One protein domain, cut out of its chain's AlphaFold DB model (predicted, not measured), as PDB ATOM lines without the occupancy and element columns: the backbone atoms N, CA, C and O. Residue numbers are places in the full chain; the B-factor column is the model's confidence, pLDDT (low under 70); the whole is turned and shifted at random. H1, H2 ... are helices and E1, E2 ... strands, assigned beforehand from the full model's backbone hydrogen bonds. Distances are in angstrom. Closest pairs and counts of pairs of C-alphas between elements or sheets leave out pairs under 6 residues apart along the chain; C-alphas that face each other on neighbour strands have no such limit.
ATOM      1  N   LEU A  39     298.259 151.975 450.135       77.56
ATOM      2  CA  LEU A  39     297.267 152.738 449.379       77.56
ATOM      3  C   LEU A  39     295.926 151.994 449.360       77.56
ATOM      4  O   LEU A  39     295.841 150.847 448.922       77.56
ATOM      5  N   LYS A  40     294.870 152.660 449.819       79.75
ATOM      6  CA  LYS A  40     293.489 152.158 449.828       79.75
ATOM      7  C   LYS A  40     292.639 152.981 448.871       79.75
ATOM      8  O   LYS A  40     292.830 154.188 448.777       79.75
ATOM      9  N   GLY A  41     291.695 152.354 448.173       75.06
ATOM     10  CA  GLY A  41     290.756 153.098 447.329       75.06
ATOM     11  C   GLY A  41     289.816 153.963 448.167       75.06
ATOM     12  O   GLY A  41     289.113 153.424 449.017       75.06
ATOM     13  N   GLU A  42     289.782 155.269 447.899       78.94
ATOM     14  CA  GLU A  42     288.907 156.234 448.581       78.94
ATOM     15  C   GLU A  42     287.680 156.567 447.720       78.94
ATOM     16  O   GLU A  42     286.537 156.404 448.148       78.94
ATOM     17  N   SER A  43     287.901 157.003 446.477       79.50
ATOM     18  CA  SER A  43     286.822 157.341 445.547       79.50
ATOM     19  C   SER A  43     287.261 157.225 444.088       79.50
ATOM     20  O   SER A  43     288.448 157.129 443.774       79.50
ATOM     21  N   ILE A  44     286.281 157.220 443.184       81.38
ATOM     22  CA  ILE A  44     286.519 157.274 441.745       81.38
ATOM     23  C   ILE A  44     285.463 158.125 441.044       81.38
ATOM     24  O   ILE A  44     284.252 157.894 441.161       81.38
ATOM     25  N   GLU A  45     285.955 159.095 440.288       83.44
ATOM     26  CA  GLU A  45     285.196 159.968 439.403       83.44
ATOM     27  C   GLU A  45     285.423 159.543 437.953       83.44
ATOM     28  O   GLU A  45     286.474 159.006 437.602       83.44
ATOM     29  N   SER A  46     284.418 159.756 437.111       83.00
ATOM     30  CA  SER A  46     284.433 159.339 435.713       83.00
ATOM     31  C   SER A  46     283.765 160.399 434.848       83.00
ATOM     32  O   SER A  46     282.662 160.838 435.184       83.00
ATOM     33  N   THR A  47     284.398 160.765 433.738       84.00
ATOM     34  CA  THR A  47     283.913 161.799 432.816       84.00
ATOM     35  C   THR A  47     284.059 161.318 431.382       84.00
ATOM     36  O   THR A  47     285.082 160.734 431.025       84.00
ATOM     37  N   LEU A  48     283.054 161.577 430.546       83.50
ATOM     38  CA  LEU A  48     283.164 161.331 429.113       83.50
ATOM     39  C   LEU A  48     284.112 162.333 428.468       83.50
ATOM     40  O   LEU A  48     284.009 163.538 428.696       83.50
ATOM     41  N   VAL A  49     285.021 161.821 427.649       83.25
ATOM     42  CA  VAL A  49     286.010 162.619 426.930       83.25
ATOM     43  C   VAL A  49     285.979 162.279 425.448       83.25
ATOM     44  O   VAL A  49     285.749 161.132 425.059       83.25
ATOM     45  N   THR A  50     286.226 163.290 424.625       80.50
ATOM     46  CA  THR A  50     286.479 163.128 423.194       80.50
ATOM     47  C   THR A  50     287.979 163.249 422.991       80.50
ATOM     48  O   THR A  50     288.571 164.242 423.413       80.50
ATOM     49  N   MET A  51     288.598 162.242 422.386       73.25
ATOM     50  CA  MET A  51     290.034 162.226 422.130       73.25
ATOM     51  C   MET A  51     290.307 162.736 420.720       73.25
ATOM     52  O   MET A  51     289.636 162.345 419.761       73.25
ATOM     53  N   GLU A  52     291.285 163.632 420.606       66.69
ATOM     54  CA  GLU A  52     291.765 164.097 419.311       66.69
ATOM     55  C   GLU A  52     292.551 162.973 418.634       66.69
ATOM     56  O   GLU A  52     293.579 162.520 419.135       66.69
ATOM     57  N   GLU A  53     292.046 162.525 417.491       65.38
ATOM     58  CA  GLU A  53     292.716 161.566 416.620       65.38
ATOM     59  C   GLU A  53     293.403 162.293 415.449       65.38
ATOM     60  O   GLU A  53     293.096 163.460 415.172       65.38
ATOM     61  N   PRO A  54     294.335 161.631 414.734       68.75
ATOM     62  CA  PRO A  54     294.983 162.206 413.566       68.75
ATOM     63  C   PRO A  54     293.970 162.738 412.537       68.75
ATOM     64  O   PRO A  54     292.889 162.156 412.377       68.75
ATOM     65  N   PRO A  55     294.321 163.795 411.778       64.62
ATOM     66  CA  PRO A  55     293.440 164.373 410.767       64.62
ATOM     67  C   PRO A  55     292.920 163.309 409.791       64.62
ATOM     68  O   PRO A  55     293.707 162.598 409.169       64.62
ATOM     69  N   GLY A  56     291.595 163.214 409.644       64.50
ATOM     70  CA  GLY A  56     290.934 162.230 408.775       64.50
ATOM     71  C   GLY A  56     290.346 161.014 409.497       64.50
ATOM     72  O   GLY A  56     289.663 160.220 408.854       64.50
ATOM     73  N   SER A  57     290.547 160.891 410.811       67.88
ATOM     74  CA  SER A  57     289.899 159.872 411.645       67.88
ATOM     75  C   SER A  57     288.669 160.442 412.354       67.88
ATOM     76  O   SER A  57     288.622 161.632 412.677       67.88
ATOM     77  N   ALA A  58     287.660 159.604 412.603       65.38
ATOM     78  CA  ALA A  58     286.551 159.988 413.471       65.38
ATOM     79  C   ALA A  58     287.069 160.174 414.913       65.38
ATOM     80  O   ALA A  58     287.918 159.393 415.346       65.38
ATOM     81  N   PRO A  59     286.594 161.188 415.658       66.62
ATOM     82  CA  PRO A  59     287.025 161.394 417.036       66.62
ATOM     83  C   PRO A  59     286.651 160.182 417.897       66.62
ATOM     84  O   PRO A  59     285.482 159.786 417.937       66.62
ATOM     85  N   LEU A  60     287.633 159.614 418.600       71.25
ATOM     86  CA  LEU A  60     287.388 158.534 419.553       71.25
ATOM     87  C   LEU A  60     286.694 159.082 420.797       71.25
ATOM     88  O   LEU A  60     286.994 160.179 421.277       71.25
ATOM     89  N   LYS A  61     285.773 158.293 421.347       78.44
ATOM     90  CA  LYS A  61     285.096 158.611 422.604       78.44
ATOM     91  C   LYS A  61     285.670 157.743 423.709       78.44
ATOM     92  O   LYS A  61     286.012 156.585 423.500       78.44
ATOM     93  N   GLY A  62     285.785 158.293 424.903       82.31
ATOM     94  CA  GLY A  62     286.356 157.587 426.036       82.31
ATOM     95  C   GLY A  62     285.696 157.954 427.344       82.31
ATOM     96  O   GLY A  62     284.938 158.920 427.433       82.31
ATOM     97  N   VAL A  63     286.035 157.194 428.378       83.81
ATOM     98  CA  VAL A  63     285.775 157.592 429.761       83.81
ATOM     99  C   VAL A  63     287.122 157.818 430.428       83.81
ATOM    100  O   VAL A  63     287.939 156.898 430.503       83.81
ATOM    101  N   ALA A  64     287.342 159.037 430.910       87.19
ATOM    102  CA  ALA A  64     288.455 159.376 431.780       87.19
ATOM    103  C   ALA A  64     288.064 159.094 433.229       87.19
ATOM    104  O   ALA A  64     287.003 159.522 433.687       87.19
ATOM    105  N   TYR A  65     288.933 158.397 433.951       86.69
ATOM    106  CA  TYR A  65     288.757 158.058 435.354       86.69
ATOM    107  C   TYR A  65     289.774 158.802 436.209       86.69
ATOM    108  O   TYR A  65     290.958 158.868 435.881       86.69
ATOM    109  N   HIS A  66     289.307 159.330 437.334       87.69
ATOM    110  CA  HIS A  66     290.134 159.932 438.367       87.69
ATOM    111  C   HIS A  66     289.901 159.180 439.675       87.69
ATOM    112  O   HIS A  66     288.822 159.241 440.258       87.69
ATOM    113  N   VAL A  67     290.913 158.432 440.102       87.12
ATOM    114  CA  VAL A  67     290.879 157.586 441.295       87.12
ATOM    115  C   VAL A  67     291.619 158.302 442.413       87.12
ATOM    116  O   VAL A  67     292.774 158.689 442.232       87.12
ATOM    117  N   LEU A  68     290.973 158.447 443.568       86.50
ATOM    118  CA  LEU A  68     291.615 158.896 444.795       86.50
ATOM    119  C   LEU A  68     291.978 157.695 445.662       86.50
ATOM    120  O   LEU A  68     291.172 156.787 445.880       86.50
ATOM    121  N   LEU A  69     293.207 157.717 446.162       86.69
ATOM    122  CA  LEU A  69     293.791 156.702 447.020       86.69
ATOM    123  C   LEU A  69     294.187 157.342 448.350       86.69
ATOM    124  O   LEU A  69     294.760 158.429 448.367       86.69
ATOM    125  N   PHE A  70     293.913 156.663 449.454       85.12
ATOM    126  CA  PHE A  70     294.241 157.107 450.802       85.12
ATOM    127  C   PHE A  70     295.363 156.261 451.406       85.12
ATOM    128  O   PHE A  70     295.371 155.039 451.265       85.12
ATOM    129  N   SER A  71     296.271 156.915 452.127       84.88
ATOM    130  CA  SER A  71     297.269 156.291 453.000       84.88
ATOM    131  C   SER A  71     297.283 157.024 454.340       84.88
ATOM    132  O   SER A  71     297.200 158.250 454.382       84.88
ATOM    133  N   ASP A  72     297.422 156.292 455.441       85.06
ATOM    134  CA  ASP A  72     297.643 156.874 456.773       85.06
ATOM    135  C   ASP A  72     299.048 157.486 456.912       85.06
ATOM    136  O   ASP A  72     299.270 158.400 457.704       85.06
ATOM    137  N   THR A  73     299.986 157.017 456.090       86.75
ATOM    138  CA  THR A  73     301.399 157.387 456.128       86.75
ATOM    139  C   THR A  73     301.796 158.133 454.863       86.75
ATOM    140  O   THR A  73     301.404 157.757 453.753       86.75
ATOM    141  N   GLN A  74     302.620 159.171 455.012       89.38
ATOM    142  CA  GLN A  74     303.155 159.899 453.870       89.38
ATOM    143  C   GLN A  74     304.123 159.014 453.078       89.38
ATOM    144  O   GLN A  74     305.133 158.531 453.596       89.38
ATOM    145  N   ILE A  75     303.816 158.840 451.802       86.50
ATOM    146  CA  ILE A  75     304.714 158.310 450.780       86.50
ATOM    147  C   ILE A  75     305.525 159.479 450.226       86.50
ATOM    148  O   ILE A  75     304.945 160.490 449.809       86.50
ATOM    149  N   MET A  76     306.850 159.350 450.249       86.38
ATOM    150  CA  MET A  76     307.756 160.372 449.739       86.38
ATOM    151  C   MET A  76     307.758 160.376 448.201       86.38
ATOM    152  O   MET A  76     307.496 159.337 447.587       86.38
ATOM    153  N   PRO A  77     308.037 161.517 447.544       84.81
ATOM    154  CA  PRO A  77     308.012 161.615 446.081       84.81
ATOM    155  C   PRO A  77     308.871 160.569 445.355       84.81
ATOM    156  O   PRO A  77     308.456 160.020 444.337       84.81
ATOM    157  N   GLU A  78     310.045 160.251 445.893       83.50
ATOM    158  CA  GLU A  78     310.948 159.224 445.377       83.50
ATOM    159  C   GLU A  78     310.335 157.814 445.435       83.50
ATOM    160  O   GLU A  78     310.478 157.034 444.493       83.50
ATOM    161  N   GLU A  79     309.570 157.509 446.482       82.00
ATOM    162  CA  GLU A  79     308.875 156.230 446.637       82.00
ATOM    163  C   GLU A  79     307.671 156.133 445.694       82.00
ATOM    164  O   GLU A  79     307.406 155.058 445.160       82.00
ATOM    165  N   LEU A  80     306.972 157.246 445.415       83.62
ATOM    166  CA  LEU A  80     305.837 157.265 444.479       83.62
ATOM    167  C   LEU A  80     306.217 156.746 443.091       83.62
ATOM    168  O   LEU A  80     305.443 156.021 442.472       83.62
ATOM    169  N   SER A  81     307.429 157.063 442.632       82.88
ATOM    170  CA  SER A  81     307.941 156.589 441.343       82.88
ATOM    171  C   SER A  81     308.155 155.068 441.278       82.88
ATOM    172  O   SER A  81     308.216 154.499 440.188       82.88
ATOM    173  N   SER A  82     308.226 154.402 442.435       82.62
ATOM    174  CA  SER A  82     308.408 152.949 442.550       82.62
ATOM    175  C   SER A  82     307.086 152.179 442.492       82.62
ATOM    176  O   SER A  82     307.094 150.953 442.335       82.62
ATOM    177  N   TYR A  83     305.947 152.876 442.574       82.31
ATOM    178  CA  TYR A  83     304.636 152.272 442.386       82.31
ATOM    179  C   TYR A  83     304.346 152.055 440.903       82.31
ATOM    180  O   TYR A  83     304.339 152.992 440.105       82.31
ATOM    181  N   LYS A  84     304.039 150.812 440.531       82.69
ATOM    182  CA  LYS A  84     303.556 150.470 439.190       82.69
ATOM    183  C   LYS A  84     302.059 150.247 439.222       82.69
ATOM    184  O   LYS A  84     301.566 149.525 440.088       82.69
ATOM    185  N   VAL A  85     301.367 150.826 438.248       85.12
ATOM    186  CA  VAL A  85     299.922 150.695 438.090       85.12
ATOM    187  C   VAL A  85     299.620 149.884 436.841       85.12
ATOM    188  O   VAL A  85     300.128 150.184 435.764       85.12
ATOM    189  N   GLU A  86     298.771 148.878 436.992       83.69
ATOM    190  CA  GLU A  86     298.217 148.089 435.896       83.69
ATOM    191  C   GLU A  86     296.691 148.136 435.979       83.69
ATOM    192  O   GLU A  86     296.120 148.029 437.064       83.69
ATOM    193  N   VAL A  87     296.025 148.334 434.843       83.44
ATOM    194  CA  VAL A  87     294.561 148.376 434.755       83.44
ATOM    195  C   VAL A  87     294.118 147.263 433.819       83.44
ATOM    196  O   VAL A  87     294.462 147.276 432.640       83.44
ATOM    197  N   LEU A  88     293.365 146.303 434.351       80.25
ATOM    198  CA  LEU A  88     292.806 145.182 433.604       80.25
ATOM    199  C   LEU A  88     291.306 145.416 433.380       80.25
ATOM    200  O   LEU A  88     290.536 145.314 434.340       80.25
ATOM    201  N   PRO A  89     290.866 145.746 432.158       78.88
ATOM    202  CA  PRO A  89     289.445 145.822 431.833       78.88
ATOM    203  C   PRO A  89     288.823 144.417 431.827       78.88
ATOM    204  O   PRO A  89     289.487 143.435 431.502       78.88
ATOM    205  N   ALA A  90     287.539 144.307 432.176       68.62
ATOM    206  CA  ALA A  90     286.820 143.027 432.146       68.62
ATOM    207  C   ALA A  90     286.400 142.575 430.731       68.62
ATOM    208  O   ALA A  90     285.955 141.446 430.541       68.62
ATOM    209  N   SER A  91     286.527 143.459 429.741       70.31
ATOM    210  CA  SER A  91     286.233 143.212 428.326       70.31
ATOM    211  C   SER A  91     287.358 143.765 427.450       70.31
ATOM    212  O   SER A  91     288.265 144.421 427.960       70.31
ATOM    213  N   ASP A  92     287.289 143.545 426.135       70.50
ATOM    214  CA  ASP A  92     288.296 143.966 425.143       70.50
ATOM    215  C   ASP A  92     288.371 145.499 424.925       70.50
ATOM    216  O   ASP A  92     288.738 145.987 423.855       70.50
ATOM    217  N   ILE A  93     288.008 146.287 425.938       77.50
ATOM    218  CA  ILE A  93     288.115 147.744 425.940       77.50
ATOM    219  C   ILE A  93     289.591 148.125 426.015       77.50
ATOM    220  O   ILE A  93     290.317 147.718 426.920       77.50
ATOM    221  N   ALA A  94     290.034 148.978 425.097       82.62
ATOM    222  CA  ALA A  94     291.388 149.499 425.137       82.62
ATOM    223  C   ALA A  94     291.557 150.478 426.311       82.62
ATOM    224  O   ALA A  94     290.812 151.453 426.442       82.62
ATOM    225  N   ILE A  95     292.575 150.248 427.143       84.38
ATOM    226  CA  ILE A  95     293.028 151.217 428.144       84.38
ATOM    227  C   ILE A  95     293.979 152.206 427.464       84.38
ATOM    228  O   ILE A  95     294.908 151.820 426.756       84.38
ATOM    229  N   GLY A  96     293.713 153.496 427.653       82.06
ATOM    230  CA  GLY A  96     294.575 154.592 427.233       82.06
ATOM    231  C   GLY A  96     295.786 154.772 428.152       82.06
ATOM    232  O   GLY A  96     296.224 153.857 428.846       82.06
ATOM    233  N   GLY A  97     296.348 155.980 428.168       81.06
ATOM    234  CA  GLY A  97     297.489 156.286 429.028       81.06
ATOM    235  C   GLY A  97     297.115 156.205 430.509       81.06
ATOM    236  O   GLY A  97     296.220 156.917 430.961       81.06
ATOM    237  N   VAL A  98     297.819 155.365 431.267       88.75
ATOM    238  CA  VAL A  98     297.731 155.323 432.732       88.75
ATOM    239  C   VAL A  98     298.776 156.283 433.294       88.75
ATOM    240  O   VAL A  98     299.974 156.106 433.077       88.75
ATOM    241  N   GLN A  99     298.330 157.325 433.990       89.56
ATOM    242  CA  GLN A  99     299.221 158.270 434.657       89.56
ATOM    243  C   GLN A  99     299.818 157.645 435.926       89.56
ATOM    244  O   GLN A  99     299.151 156.849 436.590       89.56
ATOM    245  N   PRO A 100     301.057 158.003 436.301       88.56
ATOM    246  CA  PRO A 100     301.627 157.579 437.573       88.56
ATOM    247  C   PRO A 100     300.826 158.139 438.755       88.56
ATOM    248  O   PRO A 100     300.113 159.138 438.631       88.56
ATOM    249  N   ILE A 101     300.970 157.502 439.919       90.31
ATOM    250  CA  ILE A 101     300.349 157.970 441.159       90.31
ATOM    251  C   ILE A 101     300.995 159.296 441.569       90.31
ATOM    252  O   ILE A 101     302.216 159.401 441.664       90.31
ATOM    253  N   MET A 102     300.170 160.304 441.839       92.31
ATOM    254  CA  MET A 102     300.617 161.631 442.252       92.31
ATOM    255  C   MET A 102     300.093 161.972 443.640       92.31
ATOM    256  O   MET A 102     298.978 161.608 444.005       92.31
ATOM    257  N   PHE A 103     300.878 162.709 444.423       93.38
ATOM    258  CA  PHE A 103     300.372 163.303 445.655       93.38
ATOM    259  C   PHE A 103     299.289 164.340 445.334       93.38
ATOM    260  O   PHE A 103     299.477 165.189 444.464       93.38
ATOM    261  N   SER A 104     298.162 164.272 446.044       92.19
ATOM    262  CA  SER A 104     297.054 165.214 445.891       92.19
ATOM    263  C   SER A 104     297.028 166.228 447.034       92.19
ATOM    264  O   SER A 104     297.212 167.420 446.795       92.19
ATOM    265  N   LYS A 105     296.801 165.776 448.275       92.00
ATOM    266  CA  LYS A 105     296.750 166.654 449.456       92.00
ATOM    267  C   LYS A 105     296.912 165.887 450.764       92.00
ATOM    268  O   LYS A 105     296.610 164.698 450.842       92.00
ATOM    269  N   ALA A 106     297.320 166.599 451.813       92.50
ATOM    270  CA  ALA A 106     297.204 166.119 453.186       92.50
ATOM    271  C   ALA A 106     295.765 166.303 453.699       92.50
ATOM    272  O   ALA A 106     295.026 167.174 453.233       92.50
ATOM    273  N   THR A 107     295.368 165.466 454.649       89.12
ATOM    274  CA  THR A 107     294.058 165.479 455.315       89.12
ATOM    275  C   THR A 107     294.256 165.285 456.818       89.12
ATOM    276  O   THR A 107     295.332 164.868 457.241       89.12
ATOM    277  N   ASP A 108     293.220 165.528 457.622       83.06
ATOM    278  CA  ASP A 108     293.287 165.499 459.097       83.06
ATOM    279  C   ASP A 108     293.609 164.116 459.715       83.06
ATOM    280  O   ASP A 108     293.626 163.967 460.934       83.06
ATOM    281  N   GLY A 109     293.886 163.095 458.904       84.06
ATOM    282  CA  GLY A 109     294.281 161.765 459.372       84.06
ATOM    283  C   GLY A 109     295.087 160.946 458.367       84.06
ATOM    284  O   GLY A 109     295.168 159.731 458.521       84.06
ATOM    285  N   GLY A 110     295.646 161.577 457.331       90.50
ATOM    286  CA  GLY A 110     296.433 160.876 456.320       90.50
ATOM    287  C   GLY A 110     296.647 161.688 455.049       90.50
ATOM    288  O   GLY A 110     296.504 162.912 455.024       90.50
ATOM    289  N   PHE A 111     296.971 160.993 453.969       90.25
ATOM    290  CA  PHE A 111     297.441 161.568 452.717       90.25
ATOM    291  C   PHE A 111     296.642 160.995 451.551       90.25
ATOM    292  O   PHE A 111     296.438 159.784 451.451       90.25
ATOM    293  N   LEU A 112     296.193 161.885 450.666       90.56
ATOM    294  CA  LEU A 112     295.494 161.526 449.444       90.56
ATOM    295  C   LEU A 112     296.435 161.583 448.252       90.56
ATOM    296  O   LEU A 112     297.195 162.539 448.069       90.56
ATOM    297  N   TYR A 113     296.291 160.580 447.404       90.50
ATOM    298  CA  TYR A 113     296.997 160.409 446.151       90.50
ATOM    299  C   TYR A 113     295.985 160.248 445.023       90.50
ATOM    300  O   TYR A 113     294.859 159.808 445.250       90.50
ATOM    301  N   SER A 114     296.372 160.619 443.811       91.38
ATOM    302  CA  SER A 114     295.533 160.509 442.626       91.38
ATOM    303  C   SER A 114     296.176 159.636 441.561       91.38
ATOM    304  O   SER A 114     297.392 159.623 441.376       91.38
ATOM    305  N   LEU A 115     295.322 158.916 440.847       90.62
ATOM    306  CA  LEU A 115     295.638 158.132 439.663       90.62
ATOM    307  C   LEU A 115     294.634 158.515 438.575       90.62
ATOM    308  O   LEU A 115     293.444 158.682 438.853       90.62
ATOM    309  N   ARG A 116     295.102 158.651 437.333       91.69
ATOM    310  CA  ARG A 116     294.240 158.913 436.178       91.69
ATOM    311  C   ARG A 116     294.518 157.924 435.068       91.69
ATOM    312  O   ARG A 116     295.670 157.597 434.807       91.69
ATOM    313  N   PHE A 117     293.467 157.470 434.415       90.94
ATOM    314  CA  PHE A 117     293.567 156.653 433.216       90.94
ATOM    315  C   PHE A 117     292.300 156.806 432.388       90.94
ATOM    316  O   PHE A 117     291.304 157.368 432.843       90.94
ATOM    317  N   GLU A 118     292.339 156.293 431.167       87.94
ATOM    318  CA  GLU A 118     291.238 156.410 430.225       87.94
ATOM    319  C   GLU A 118     290.890 155.045 429.648       87.94
ATOM    320  O   GLU A 118     291.752 154.187 429.476       87.94
ATOM    321  N   THR A 119     289.622 154.862 429.317       86.88
ATOM    322  CA  THR A 119     289.162 153.797 428.421       86.88
ATOM    323  C   THR A 119     288.849 154.412 427.069       86.88
ATOM    324  O   THR A 119     288.354 155.540 426.999       86.88
ATOM    325  N   ARG A 120     289.156 153.685 425.997       85.75
ATOM    326  CA  ARG A 120     288.935 154.115 424.618       85.75
ATOM    327  C   ARG A 120     287.865 153.243 423.987       85.75
ATOM    328  O   ARG A 120     288.006 152.024 423.925       85.75
ATOM    329  N   TYR A 121     286.822 153.896 423.504       79.56
ATOM    330  CA  TYR A 121     285.696 153.287 422.823       79.56
ATOM    331  C   TYR A 121     285.671 153.780 421.375       79.56
ATOM    332  O   TYR A 121     285.878 154.962 421.099       79.56
ATOM    333  N   GLY A 122     285.442 152.854 420.445       74.31
ATOM    334  CA  GLY A 122     285.225 153.171 419.034       74.31
ATOM    335  C   GLY A 122     283.801 153.677 418.795       74.31
ATOM    336  O   GLY A 122     283.348 154.626 419.435       74.31
ATOM    337  N   ASP A 123     283.074 152.995 417.912       73.38
ATOM    338  CA  ASP A 123     281.721 153.364 417.477       73.38
ATOM    339  C   ASP A 123     280.641 153.036 418.523       73.38
ATOM    340  O   ASP A 123     279.770 152.197 418.308       73.38
ATOM    341  N   TYR A 124     280.693 153.706 419.673       75.94
ATOM    342  CA  TYR A 124     279.681 153.596 420.723       75.94
ATOM    343  C   TYR A 124     278.721 154.789 420.701       75.94
ATOM    344  O   TYR A 124     279.104 155.959 420.530       75.94
ATOM    345  N   THR A 125     277.441 154.498 420.917       79.44
ATOM    346  CA  THR A 125     276.406 155.512 421.115       79.44
ATOM    347  C   THR A 125     276.577 156.207 422.466       79.44
ATOM    348  O   THR A 125     277.187 155.681 423.396       79.44
ATOM    349  N   GLN A 126     275.998 157.401 422.603       77.12
ATOM    350  CA  GLN A 126     276.032 158.152 423.862       77.12
ATOM    351  C   GLN A 126     275.447 157.341 425.035       77.12
ATOM    352  O   GLN A 126     276.060 157.261 426.093       77.12
ATOM    353  N   ALA A 127     274.317 156.662 424.814       76.94
ATOM    354  CA  ALA A 127     273.664 155.849 425.839       76.94
ATOM    355  C   ALA A 127     274.514 154.646 426.289       76.94
ATOM    356  O   ALA A 127     274.466 154.253 427.455       76.94
ATOM    357  N   GLU A 128     275.298 154.045 425.391       80.06
ATOM    358  CA  GLU A 128     276.221 152.964 425.753       80.06
ATOM    359  C   GLU A 128     277.416 153.492 426.548       80.06
ATOM    360  O   GLU A 128     277.809 152.883 427.542       80.06
ATOM    361  N   LEU A 129     277.946 154.656 426.170       77.19
ATOM    362  CA  LEU A 129     279.024 155.317 426.902       77.19
ATOM    363  C   LEU A 129     278.606 155.704 428.323       77.19
ATOM    364  O   LEU A 129     279.375 155.494 429.259       77.19
ATOM    365  N   ASP A 130     277.380 156.196 428.513       74.88
ATOM    366  CA  ASP A 130     276.846 156.522 429.841       74.88
ATOM    367  C   ASP A 130     276.709 155.275 430.735       74.88
ATOM    368  O   ASP A 130     277.019 155.315 431.934       74.88
ATOM    369  N   LYS A 131     276.324 154.133 430.144       77.25
ATOM    370  CA  LYS A 131     276.307 152.836 430.837       77.25
ATOM    371  C   LYS A 131     277.713 152.389 431.224       77.25
ATOM    372  O   LYS A 131     277.930 152.017 432.373       77.25
ATOM    373  N   LEU A 132     278.674 152.460 430.305       75.50
ATOM    374  CA  LEU A 132     280.066 152.052 430.535       75.50
ATOM    375  C   LEU A 132     280.766 152.934 431.580       75.50
ATOM    376  O   LEU A 132     281.455 152.431 432.472       75.50
ATOM    377  N   MET A 133     280.518 154.245 431.533       77.50
ATOM    378  CA  MET A 133     280.980 155.209 432.533       77.50
ATOM    379  C   MET A 133     280.509 154.837 433.947       77.50
ATOM    380  O   MET A 133     281.256 155.004 434.915       77.50
ATOM    381  N   SER A 134     279.284 154.322 434.054       71.25
ATOM    382  CA  SER A 134     278.658 153.936 435.323       71.25
ATOM    383  C   SER A 134     279.051 152.525 435.775       71.25
ATOM    384  O   SER A 134     279.208 152.298 436.972       71.25
ATOM    385  N   ALA A 135     279.255 151.597 434.833       71.25
ATOM    386  CA  ALA A 135     279.582 150.198 435.104       71.25
ATOM    387  C   ALA A 135     280.981 150.017 435.710       71.25
ATOM    388  O   ALA A 135     281.134 149.237 436.645       71.25
ATOM    389  N   ARG A 136     281.980 150.774 435.219       72.88
ATOM    390  CA  ARG A 136     283.353 150.812 435.772       72.88
ATOM    391  C   ARG A 136     283.976 149.416 435.932       72.88
ATOM    392  O   ARG A 136     284.514 149.076 436.985       72.88
ATOM    393  N   ASP A 137     283.876 148.614 434.876       72.56
ATOM    394  CA  ASP A 137     284.243 147.197 434.886       72.56
ATOM    395  C   ASP A 137     285.732 146.983 434.561       72.56
ATOM    396  O   ASP A 137     286.133 146.630 433.447       72.56
ATOM    397  N   PHE A 138     286.577 147.288 435.541       74.88
ATOM    398  CA  PHE A 138     288.024 147.100 435.481       74.88
ATOM    399  C   PHE A 138     288.584 146.796 436.870       74.88
ATOM    400  O   PHE A 138     287.976 147.103 437.895       74.88
ATOM    401  N   ILE A 139     289.782 146.222 436.895       77.31
ATOM    402  CA  ILE A 139     290.563 145.977 438.102       77.31
ATOM    403  C   ILE A 139     291.852 146.783 438.006       77.31
ATOM    404  O   ILE A 139     292.540 146.741 436.991       77.31
ATOM    405  N   ILE A 140     292.196 147.496 439.073       78.19
ATOM    406  CA  ILE A 140     293.466 148.216 439.180       78.19
ATOM    407  C   ILE A 140     294.405 147.381 440.056       78.19
ATOM    408  O   ILE A 140     293.981 146.826 441.063       78.19
ATOM    409  N   PHE A 141     295.674 147.275 439.684       76.25
ATOM    410  CA  PHE A 141     296.736 146.675 440.487       76.25
ATOM    411  C   PHE A 141     297.799 147.734 440.748       76.25
ATOM    412  O   PHE A 141     298.238 148.416 439.825       76.25
ATOM    413  N   ILE A 142     298.215 147.871 442.007       78.75
ATOM    414  CA  ILE A 142     299.213 148.852 442.438       78.75
ATOM    415  C   ILE A 142     300.351 148.090 443.110       78.75
ATOM    416  O   ILE A 142     300.182 147.536 444.182       78.75
ATOM    417  N   THR A 143     301.522 148.018 442.493       75.00
ATOM    418  CA  THR A 143     302.631 147.188 443.000       75.00
ATOM    419  C   THR A 143     303.823 148.042 443.408       75.00
ATOM    420  O   THR A 143     304.080 149.059 442.771       75.00
ATOM    421  N   HIS A 144     304.543 147.642 444.458       73.38
ATOM    422  CA  HIS A 144     305.676 148.379 445.029       73.38
ATOM    423  C   HIS A 144     306.862 147.418 445.241       73.38
ATOM    424  O   HIS A 144     306.702 146.354 445.831       73.38
ATOM    425  N   ASP A 145     308.045 147.750 444.714       60.00
ATOM    426  CA  ASP A 145     309.315 147.022 444.918       60.00
ATOM    427  C   ASP A 145     309.262 145.481 444.858       60.00
ATOM    428  O   ASP A 145     309.528 144.761 445.821       60.00
ATOM    429  N   ARG A 146     308.962 144.943 443.664       45.22
ATOM    430  CA  ARG A 146     308.888 143.493 443.352       45.22
ATOM    431  C   ARG A 146     307.879 142.695 444.197       45.22
ATOM    432  O   ARG A 146     307.753 141.491 443.983       45.22
ATOM    433  N   ARG A 147     307.136 143.341 445.098       45.84
ATOM    434  CA  ARG A 147     306.010 142.771 445.838       45.84
ATOM    435  C   ARG A 147     304.723 143.338 445.247       45.84
ATOM    436  O   ARG A 147     304.516 144.548 445.164       45.84
ATOM    437  N   ALA A 148     303.864 142.454 444.758       41.06
ATOM    438  CA  ALA A 148     302.549 142.865 444.302       41.06
ATOM    439  C   ALA A 148     301.677 143.133 445.534       41.06
ATOM    440  O   ALA A 148     301.411 142.209 446.297       41.06
ATOM    441  N   LEU A 149     301.227 144.375 445.720       48.28
ATOM    442  CA  LEU A 149     300.139 144.705 446.637       48.28
ATOM    443  C   LEU A 149     298.865 144.843 445.800       48.28
ATOM    444  O   LEU A 149     298.508 145.947 445.412       48.28
ATOM    445  N   PRO A 150     298.181 143.754 445.422       42.12
ATOM    446  CA  PRO A 150     297.038 143.865 444.528       42.12
ATOM    447  C   PRO A 150     295.909 144.652 445.205       42.12
ATOM    448  O   PRO A 150     295.102 144.094 445.940       42.12
ATOM    449  N   VAL A 151     295.815 145.956 444.954       46.03
ATOM    450  CA  VAL A 151     294.677 146.770 445.389       46.03
ATOM    451  C   VAL A 151     293.522 146.506 444.437       46.03
ATOM    452  O   VAL A 151     293.237 147.315 443.567       46.03
ATOM    453  N   LYS A 152     292.851 145.359 444.590       43.69
ATOM    454  CA  LYS A 152     291.706 145.008 443.746       43.69
ATOM    455  C   LYS A 152     290.546 145.962 444.014       43.69
ATOM    456  O   LYS A 152     289.726 145.695 444.884       43.69
ATOM    457  N   LEU A 153     290.451 147.032 443.234       48.81
ATOM    458  CA  LEU A 153     289.269 147.881 443.192       48.81
ATOM    459  C   LEU A 153     288.231 147.191 442.308       48.81
ATOM    460  O   LEU A 153     288.320 147.245 441.090       48.81
ATOM    461  N   GLN A 154     287.279 146.497 442.933       42.16
ATOM    462  CA  GLN A 154     286.098 145.971 442.251       42.16
ATOM    463  C   GLN A 154     284.877 146.734 442.749       42.16
ATOM    464  O   GLN A 154     284.553 146.694 443.939       42.16
ATOM    465  N   LEU A 155     284.206 147.434 441.840       45.22
ATOM    466  CA  LEU A 155     282.894 147.999 442.107       45.22
ATOM    467  C   LEU A 155     281.872 146.893 441.869       45.22
ATOM    468  O   LEU A 155     281.688 146.438 440.747       45.22
ATOM    469  N   ILE A 156     281.261 146.409 442.946       38.03
ATOM    470  CA  ILE A 156     280.133 145.483 442.862       38.03
ATOM    471  C   ILE A 156     278.888 146.364 442.740       38.03
ATOM    472  O   ILE A 156     278.600 147.099 443.690       38.03
TER     473      ILE A 156
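This is residues 39 to 156 of the 169 residues of an uncharacterized protein of Cohnella kolymensis (UniProt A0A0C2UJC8). A long, twisted and curled sheet of four strands, E1, E2, E5 and E4, makes the long body, with helix H2 packed along E1 and E2. A small sheet, E3, E6 and E7, stands near E5 of the long sheet, and short H1 is at the rim by E4. The printed part has 118 residues, in the order E1 E2 H1 E3 E4 E5 H2 E6 E7, mostly strand. Both sheets are antiparallel, in the orders E1 E2 E5 E4 and E3 E6 E7. The whole is compact, with a radius of gyration of the C-alphas of 15.6 A and spans of 46 by 32 by 27 A.

E1, residues 40 to 51, bends by 64 degrees at residue 48 and forms an antiparallel hairpin with E2, residues 60 to 71; N 45 and O 66 are 2.9 A apart. E2 is the antiparallel neighbour of E5, residues 110 to 121, with N 65 and O 117 at 2.8 A. E5 forms a hairpin with edge strand E4, residues 102 to 107, where N 104 and O 112 are 2.8 A apart. H2, residues 126 to 135, makes two layers with this sheet, a helix on one face of it, at a height over the sheet of 8.6 A. It lies over E2 and only just over E1, with 3 of its C-alphas on E1, and runs along the strands, at 18 degrees to E2 on the local plane. The closest C-alphas of E2 and H2 are those of Val 63 and Met 133, 6.0 A apart. H1, residues 77 to 80, only grazes the sheet. E3, residues 83 to 89, is near E5; its antiparallel neighbour is E6, residues 138 to 144, with N 86 and O 141 at 2.9 A. E6 forms a hairpin with E7, residues 147 to 149; N 147 and O 144 are 3.1 A apart. In H2 every O i to N i+4 pair is within hydrogen-bond range; H1 is too short for one.

E1 begins at C-alpha 40, (293.489, 152.158, 449.828), and is 29.7 A long. E2 is 34.9 A long, E5 36.0 A, E6 20.1 A, E3 19.6 A, E4 15.1 A and H2 14.2 A. H1 and E7 are short; E7 ends at C-alpha 149, (300.139, 144.705, 446.637).

The C-alphas farthest apart are those of Gly 56 and Gly 109, 50.7 A. The printed part has no cut. The link from E3 to E4 is long; its residues 94 to 95 pair antiparallel with residues 119 to 120 of E5. The pLDDT is under 70 at residues 52 to 59, 90 and 145 to 156.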